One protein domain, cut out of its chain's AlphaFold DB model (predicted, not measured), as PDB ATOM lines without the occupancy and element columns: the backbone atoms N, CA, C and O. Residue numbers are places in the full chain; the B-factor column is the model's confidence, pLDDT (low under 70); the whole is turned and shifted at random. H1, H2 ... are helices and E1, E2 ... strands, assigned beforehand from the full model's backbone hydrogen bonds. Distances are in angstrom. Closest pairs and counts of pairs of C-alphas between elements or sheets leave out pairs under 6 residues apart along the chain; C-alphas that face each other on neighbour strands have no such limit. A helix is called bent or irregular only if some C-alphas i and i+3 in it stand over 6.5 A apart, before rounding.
ATOM      1  N   LEU A  13       6.015  33.443  38.197       49.19
ATOM      2  CA  LEU A  13       5.099  32.520  38.884       49.19
ATOM      3  C   LEU A  13       5.715  31.166  39.302       49.19
ATOM      4  O   LEU A  13       5.197  30.546  40.227       49.19
ATOM      5  N   SER A  14       6.845  30.730  38.727       48.78
ATOM      6  CA  SER A  14       7.548  29.516  39.186       48.78
ATOM      7  C   SER A  14       8.244  29.670  40.549       48.78
ATOM      8  O   SER A  14       8.439  28.676  41.245       48.78
ATOM      9  N   VAL A  15       8.574  30.897  40.976       51.88
ATOM     10  CA  VAL A  15       9.227  31.177  42.274       51.88
ATOM     11  C   VAL A  15       8.197  31.552  43.356       51.88
ATOM     12  O   VAL A  15       8.408  31.304  44.547       51.88
ATOM     13  N   VAL A  16       7.028  32.071  42.955       54.84
ATOM     14  CA  VAL A  16       5.940  32.516  43.855       54.84
ATOM     15  C   VAL A  16       5.394  31.390  44.749       54.84
ATOM     16  O   VAL A  16       4.952  31.658  45.870       54.84
ATOM     17  N   GLY A  17       5.507  30.125  44.329       57.16
ATOM     18  CA  GLY A  17       5.117  28.965  45.144       57.16
ATOM     19  C   GLY A  17       5.790  28.913  46.526       57.16
ATOM     20  O   GLY A  17       5.180  28.446  47.488       57.16
ATOM     21  N   GLY A  18       7.010  29.450  46.663       70.88
ATOM     22  CA  GLY A  18       7.695  29.575  47.953       70.88
ATOM     23  C   GLY A  18       7.084  30.651  48.860       70.88
ATOM     24  O   GLY A  18       6.827  30.394  50.037       70.88
ATOM     25  N   ALA A  19       6.795  31.831  48.307       69.12
ATOM     26  CA  ALA A  19       6.228  32.959  49.050       69.12
ATOM     27  C   ALA A  19       4.807  32.660  49.553       69.12
ATOM     28  O   ALA A  19       4.507  32.888  50.725       69.12
ATOM     29  N   LEU A  20       3.960  32.062  48.707       68.81
ATOM     30  CA  LEU A  20       2.604  31.658  49.090       68.81
ATOM     31  C   LEU A  20       2.624  30.577  50.186       68.81
ATOM     32  O   LEU A  20       1.847  30.640  51.138       68.81
ATOM     33  N   LYS A  21       3.565  29.623  50.110       75.19
ATOM     34  CA  LYS A  21       3.770  28.586  51.138       75.19
ATOM     35  C   LYS A  21       4.277  29.169  52.464       75.19
ATOM     36  O   LYS A  21       3.860  28.704  53.523       75.19
ATOM     37  N   ALA A  22       5.132  30.194  52.424       76.50
ATOM     38  CA  ALA A  22       5.605  30.903  53.614       76.50
ATOM     39  C   ALA A  22       4.501  31.751  54.271       76.50
ATOM     40  O   ALA A  22       4.349  31.706  55.493       76.50
ATOM     41  N   LEU A  23       3.693  32.461  53.471       73.88
ATOM     42  CA  LEU A  23       2.528  33.209  53.951       73.88
ATOM     43  C   LEU A  23       1.508  32.262  54.593       73.88
ATOM     44  O   LEU A  23       1.138  32.459  55.746       73.88
ATOM     45  N   ALA A  24       1.140  31.176  53.905       70.06
ATOM     46  CA  ALA A  24       0.247  30.154  54.445       70.06
ATOM     47  C   ALA A  24       0.769  29.568  55.770       70.06
ATOM     48  O   ALA A  24      -0.008  29.403  56.705       70.06
ATOM     49  N   LYS A  25       2.083  29.317  55.898       77.69
ATOM     50  CA  LYS A  25       2.687  28.815  57.147       77.69
ATOM     51  C   LYS A  25       2.657  29.838  58.296       77.69
ATOM     52  O   LYS A  25       2.564  29.418  59.443       77.69
ATOM     53  N   LYS A  26       2.730  31.146  58.015       77.94
ATOM     54  CA  LYS A  26       2.638  32.209  59.038       77.94
ATOM     55  C   LYS A  26       1.203  32.579  59.424       77.94
ATOM     56  O   LYS A  26       0.983  32.974  60.561       77.94
ATOM     57  N   VAL A  27       0.254  32.453  58.497       73.44
ATOM     58  CA  VAL A  27      -1.149  32.857  58.694       73.44
ATOM     59  C   VAL A  27      -2.005  31.713  59.260       73.44
ATOM     60  O   VAL A  27      -2.881  31.966  60.079       73.44
ATOM     61  N   ALA A  28      -1.722  30.452  58.908       67.88
ATOM     62  CA  ALA A  28      -2.465  29.285  59.409       67.88
ATOM     63  C   ALA A  28      -2.502  29.096  60.948       67.88
ATOM     64  O   ALA A  28      -3.460  28.493  61.418       67.88
ATOM     65  N   PRO A  29      -1.521  29.560  61.752       78.12
ATOM     66  CA  PRO A  29      -1.640  29.546  63.214       78.12
ATOM     67  C   PRO A  29      -2.505  30.688  63.766       78.12
ATOM     68  O   PRO A  29      -3.081  30.551  64.838       78.12
ATOM     69  N   GLN A  30      -2.566  31.825  63.063       79.00
ATOM     70  CA  GLN A  30      -3.266  33.036  63.515       79.00
ATOM     71  C   GLN A  30      -4.753  33.026  63.158       79.00
ATOM     72  O   GLN A  30      -5.560  33.636  63.851       79.00
ATOM     73  N   ILE A  31      -5.115  32.330  62.080       80.62
ATOM     74  CA  ILE A  31      -6.500  32.077  61.704       80.62
ATOM     75  C   ILE A  31      -6.718  30.574  61.846       80.62
ATOM     76  O   ILE A  31      -6.108  29.810  61.100       80.62
ATOM     77  N   SER A  32      -7.584  30.154  62.772       83.81
ATOM     78  CA  SER A  32      -7.889  28.752  63.127       83.81
ATOM     79  C   SER A  32      -8.669  27.986  62.042       83.81
ATOM     80  O   SER A  32      -9.570  27.189  62.301       83.81
ATOM     81  N   LEU A  33      -8.317  28.224  60.782       81.25
ATOM     82  CA  LEU A  33      -8.885  27.586  59.611       81.25
ATOM     83  C   LEU A  33      -8.277  26.200  59.430       81.25
ATOM     84  O   LEU A  33      -7.065  26.037  59.278       81.25
ATOM     85  N   ASN A  34      -9.150  25.199  59.323       88.44
ATOM     86  CA  ASN A  34      -8.776  23.882  58.826       88.44
ATOM     87  C   ASN A  34      -7.986  24.032  57.504       88.44
ATOM     88  O   ASN A  34      -8.339  24.845  56.645       88.44
ATOM     89  N   ARG A  35      -6.939  23.220  57.310       82.88
ATOM     90  CA  ARG A  35      -6.100  23.183  56.098       82.88
ATOM     91  C   ARG A  35      -6.919  23.113  54.798       82.88
ATOM     92  O   ARG A  35      -6.469  23.623  53.775       82.88
ATOM     93  N   VAL A  36      -8.106  22.501  54.834       84.50
ATOM     94  CA  VAL A  36      -9.071  22.480  53.718       84.50
ATOM     95  C   VAL A  36      -9.693  23.863  53.471       84.50
ATOM     96  O   VAL A  36      -9.728  24.319  52.332       84.50
ATOM     97  N   GLY A  37     -10.111  24.573  54.523       86.25
ATOM     98  CA  GLY A  37     -10.633  25.941  54.431       86.25
ATOM     99  C   GLY A  37      -9.596  26.931  53.897       86.25
ATOM    100  O   GLY A  37      -9.898  27.700  52.989       86.25
ATOM    101  N   LEU A  38      -8.344  26.845  54.362       87.12
ATOM    102  CA  LEU A  38      -7.259  27.679  53.830       87.12
ATOM    103  C   LEU A  38      -6.989  27.393  52.342       87.12
ATOM    104  O   LEU A  38      -6.788  28.324  51.568       87.12
ATOM    105  N   LYS A  39      -7.035  26.119  51.919       87.31
ATOM    106  CA  LYS A  39      -6.944  25.744  50.497       87.31
ATOM    107  C   LYS A  39      -8.081  26.350  49.666       87.31
ATOM    108  O   LYS A  39      -7.789  26.896  48.606       87.31
ATOM    109  N   ARG A  40      -9.331  26.297  50.150       88.94
ATOM    110  CA  ARG A  40     -10.490  26.908  49.473       88.94
ATOM    111  C   ARG A  40     -10.334  28.419  49.322       88.94
ATOM    112  O   ARG A  40     -10.516  28.923  48.224       88.94
ATOM    113  N   ILE A  41      -9.943  29.126  50.385       89.38
ATOM    114  CA  ILE A  41      -9.739  30.585  50.345       89.38
ATOM    115  C   ILE A  41      -8.629  30.949  49.352       89.38
ATOM    116  O   ILE A  41      -8.823  31.826  48.518       89.38
ATOM    117  N   VAL A  42      -7.488  30.251  49.385       90.50
ATOM    118  CA  VAL A  42      -6.392  30.490  48.428       90.50
ATOM    119  C   VAL A  42      -6.842  30.214  46.991       90.50
ATOM    120  O   VAL A  42      -6.556  31.021  46.110       90.50
ATOM    121  N   ALA A  43      -7.567  29.121  46.743       87.75
ATOM    122  CA  ALA A  43      -8.092  28.818  45.414       87.75
ATOM    123  C   ALA A  43      -9.106  29.874  44.942       87.75
ATOM    124  O   ALA A  43      -9.038  30.291  43.792       87.75
ATOM    125  N   GLN A  44     -10.000  30.339  45.819       91.25
ATOM    126  CA  GLN A  44     -10.992  31.372  45.511       91.25
ATOM    127  C   GLN A  44     -10.324  32.716  45.181       91.25
ATOM    128  O   GLN A  44     -10.659  33.319  44.168       91.25
ATOM    129  N   VAL A  45      -9.310  33.137  45.949       91.50
ATOM    130  CA  VAL A  45      -8.529  34.357  45.659       91.50
ATOM    131  C   VAL A  45      -7.783  34.248  44.324       91.50
ATOM    132  O   VAL A  45      -7.746  35.212  43.562       91.50
ATOM    133  N   ILE A  46      -7.213  33.080  44.005       86.19
ATOM    134  CA  ILE A  46      -6.592  32.823  42.694       86.19
ATOM    135  C   ILE A  46      -7.654  32.888  41.584       86.19
ATOM    136  O   ILE A  46      -7.416  33.505  40.547       86.19
ATOM    137  N   ALA A  47      -8.833  32.300  41.794       86.31
ATOM    138  CA  ALA A  47      -9.903  32.305  40.805       86.31
ATOM    139  C   ALA A  47     -10.427  33.721  40.520       86.31
ATOM    140  O   ALA A  47     -10.576  34.088  39.356       86.31
ATOM    141  N   GLU A  48     -10.613  34.537  41.559       85.44
ATOM    142  CA  GLU A  48     -11.008  35.944  41.450       85.44
ATOM    143  C   GLU A  48      -9.940  36.792  40.743       85.44
ATOM    144  O   GLU A  48     -10.270  37.541  39.825       85.44
ATOM    145  N   GLN A  49      -8.654  36.641  41.090       83.69
ATOM    146  CA  GLN A  49      -7.571  37.398  40.439       83.69
ATOM    147  C   GLN A  49      -7.369  37.043  38.958       83.69
ATOM    148  O   GLN A  49      -6.929  37.893  38.185       83.69
ATOM    149  N   HIS A  50      -7.677  35.807  38.557       81.06
ATOM    150  CA  HIS A  50      -7.512  35.337  37.179       81.06
ATOM    151  C   HIS A  50      -8.820  35.283  36.370       81.06
ATOM    152  O   HIS A  50      -8.794  34.839  35.224       81.06
ATOM    153  N   GLY A  51      -9.959  35.701  36.935       84.69
ATOM    154  CA  GLY A  51     -11.266  35.609  36.270       84.69
ATOM    155  C   GLY A  51     -11.740  34.169  36.008       84.69
ATOM    156  O   GLY A  51     -12.599  33.946  35.160       84.69
ATOM    157  N   LEU A  52     -11.203  33.178  36.729       80.50
ATOM    158  CA  LEU A  52     -11.486  31.745  36.544       80.50
ATOM    159  C   LEU A  52     -12.802  31.286  37.199       80.50
ATOM    160  O   LEU A  52     -13.044  30.084  37.310       80.50
ATOM    161  N   GLY A  53     -13.658  32.227  37.606       83.75
ATOM    162  CA  GLY A  53     -14.991  31.961  38.142       83.75
ATOM    163  C   GLY A  53     -14.987  31.504  39.597       83.75
ATOM    164  O   GLY A  53     -14.183  31.953  40.412       83.75
ATOM    165  N   ARG A  54     -15.941  30.638  39.943       86.50
ATOM    166  CA  ARG A  54     -16.161  30.177  41.319       86.50
ATOM    167  C   ARG A  54     -15.399  28.876  41.560       86.50
ATOM    168  O   ARG A  54     -15.422  27.985  40.713       86.50
ATOM    169  N   VAL A  55     -14.759  28.718  42.716       91.06
ATOM    170  CA  VAL A  55     -14.155  27.423  43.066       91.06
ATOM    171  C   VAL A  55     -15.227  26.484  43.610       91.06
ATOM    172  O   VAL A  55     -15.918  26.804  44.576       91.06
ATOM    173  N   GLY A  56     -15.368  25.325  42.968       87.88
ATOM    174  CA  GLY A  56     -16.273  24.256  43.376       87.88
ATOM    175  C   GLY A  56     -15.506  23.067  43.948       87.88
ATOM    176  O   GLY A  56     -14.480  22.660  43.407       87.88
ATOM    177  N   ASP A  57     -16.030  22.469  45.014       88.94
ATOM    178  CA  ASP A  57     -15.502  21.226  45.577       88.94
ATOM    179  C   ASP A  57     -16.328  20.038  45.073       88.94
ATOM    180  O   ASP A  57     -17.516  19.928  45.380       88.94
ATOM    181  N   TYR A  58     -15.694  19.102  44.366       80.44
ATOM    182  CA  TYR A  58     -16.305  17.829  43.987       80.44
ATOM    183  C   TYR A  58     -15.467  16.672  44.539       80.44
ATOM    184  O   TYR A  58     -14.282  16.538  44.238       80.44
ATOM    185  N   ARG A  59     -16.078  15.845  45.401       83.56
ATOM    186  CA  ARG A  59     -15.432  14.697  46.078       83.56
ATOM    187  C   ARG A  59     -14.104  15.032  46.790       83.56
ATOM    188  O   ARG A  59     -13.188  14.220  46.811       83.56
ATOM    189  N   GLY A  60     -13.988  16.229  47.373       84.00
ATOM    190  CA  GLY A  60     -12.782  16.672  48.091       84.00
ATOM    191  C   GLY A  60     -11.643  17.184  47.199       84.00
ATOM    192  O   GLY A  60     -10.608  17.610  47.716       84.00
ATOM    193  N   HIS A  61     -11.835  17.200  45.878       81.94
ATOM    194  CA  HIS A  61     -10.972  17.906  44.937       81.94
ATOM    195  C   HIS A  61     -11.592  19.266  44.595       81.94
ATOM    196  O   HIS A  61     -12.798  19.373  44.367       81.94
ATOM    197  N   MET A  62     -10.762  20.310  44.586       84.38
ATOM    198  CA  MET A  62     -11.172  21.664  44.207       84.38
ATOM    199  C   MET A  62     -10.996  21.827  42.697       84.38
ATOM    200  O   MET A  62      -9.903  21.585  42.181       84.38
ATOM    201  N   TYR A  63     -12.044  22.268  42.013       83.25
ATOM    202  CA  TYR A  63     -12.044  22.563  40.585       83.25
ATOM    203  C   TYR A  63     -12.425  24.029  40.371       83.25
ATOM    204  O   TYR A  63     -13.315  24.560  41.038       83.25
ATOM    205  N   TYR A  64     -11.766  24.688  39.420       80.94
ATOM    206  CA  TYR A  64     -12.206  25.994  38.941       80.94
ATOM    207  C   TYR A  64     -13.440  25.781  38.063       80.94
ATOM    208  O   TYR A  64     -13.334  25.177  36.993       80.94
ATOM    209  N   VAL A  65     -14.611  26.240  38.512       76.88
ATOM    210  CA  VAL A  65     -15.814  26.254  37.677       76.88
ATOM    211  C   VAL A  65     -15.656  27.420  36.715       76.88
ATOM    212  O   VAL A  65     -15.928  28.571  37.065       76.88
ATOM    213  N   LYS A  66     -15.150  27.108  35.515       75.94
ATOM    214  CA  LYS A  66     -14.924  28.085  34.451       75.94
ATOM    215  C   LYS A  66     -16.244  28.836  34.203       75.94
ATOM    216  O   LYS A  66     -17.218  28.189  33.831       75.94
ATOM    217  N   PRO A  67     -16.295  30.170  34.359       64.81
ATOM    218  CA  PRO A  67     -17.550  30.921  34.287       64.81
ATOM    219  C   PRO A  67     -18.116  30.965  32.858       64.81
ATOM    220  O   PRO A  67     -19.248  31.372  32.649       64.81
ATOM    221  N   GLU A  68     -17.328  30.518  31.875       63.06
ATOM    222  CA  GLU A  68     -17.723  30.356  30.476       63.06
ATOM    223  C   GLU A  68     -18.525  29.082  30.184       63.06
ATOM    224  O   GLU A  68     -19.022  28.945  29.067       63.06
TER     225      GLU A  68
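Overview. This is residues 13 to 68 of the 629 residues of the protein "uncharacterized protein LOC115629359" of Drosophila lebanonensis (UniProt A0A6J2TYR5). A two-stranded hairpin, E1 and E2, packs on one side of the helix H2, while a second helix, H1, stands across from the hairpin on the other side of H2. The two helices, joined by a short link of 7 residues, stand loosely side by side and skewed, running opposite ways with their lines at 43 degrees, and the first part of H1, residues 13 to 19, sticks out free. The printed part has 56 residues with two named helices and two named strands, in the order H1, H2, E1, E2; the sheet, in the order E1 - E2, is antiparallel, and the class is mixed, helices and strands. The whole is only just loose, close to compact, with a radius of gyration of the C-alphas of 12.3 A, and the C-alphas span 35 by 26 by 15 A.

Along the chain. Strand E1 is residues 54 to 58, 12.6 A from first to last C-alpha, and E2 is residues 61 to 65, 12.1 A, ending at C-alpha 65 at (-15.814, 26.254, 37.677). Helix H2, the longest by residues, is residues 35 to 50 and measures 22.5 A, beginning at C-alpha 35 at (-6.100, 23.183, 56.098). Helix H1 is residues 13 to 27, 20.8 A long, and begins at C-alpha 13 at (5.099, 32.520, 38.884). H1 is neither bent nor irregular, but only just: C-alphas 14 and 17 are 6.5 A apart.

Arrangement. E1 and E2 form a hairpin of antiparallel neighbours, with 144 degrees between their directions. N 56 and O 63 are within hydrogen-bond range at 2.9 A, as are N 63 and O 56 at 2.8 A. H2 has 7 pairs of C-alphas within 8 A of E1, the closest those of Gln 44 and Val 55, 5.6 A apart. With E2 it has 3 such pairs, the closest the C-alphas of Ala 47 and Tyr 64, 7.0 A apart. H1 and H2 are close but not clearly touching; their closest C-alphas, of Ala 24 and Leu 38, are 7.9 A apart. They run opposite ways at a steep tilt of 43 degrees. H1 is apart from E1 and from E2. Every O i to N i+4 pair is within hydrogen-bond range in H2, against 8 of 11 in H1.

Size, cuts and confidence. The two C-alphas farthest apart, those of Pro 29 and Glu 68, are 36.5 A from each other. The printed part has no cut. The links H2 to E1 and E1 to E2 are tight, and H1 to H2 is short. The mean pLDDT of the printed part is 78.7; residues 13 to 17, 19 to 20, 28 and 67 to 68 are under 70, and H1 has a mean of 66.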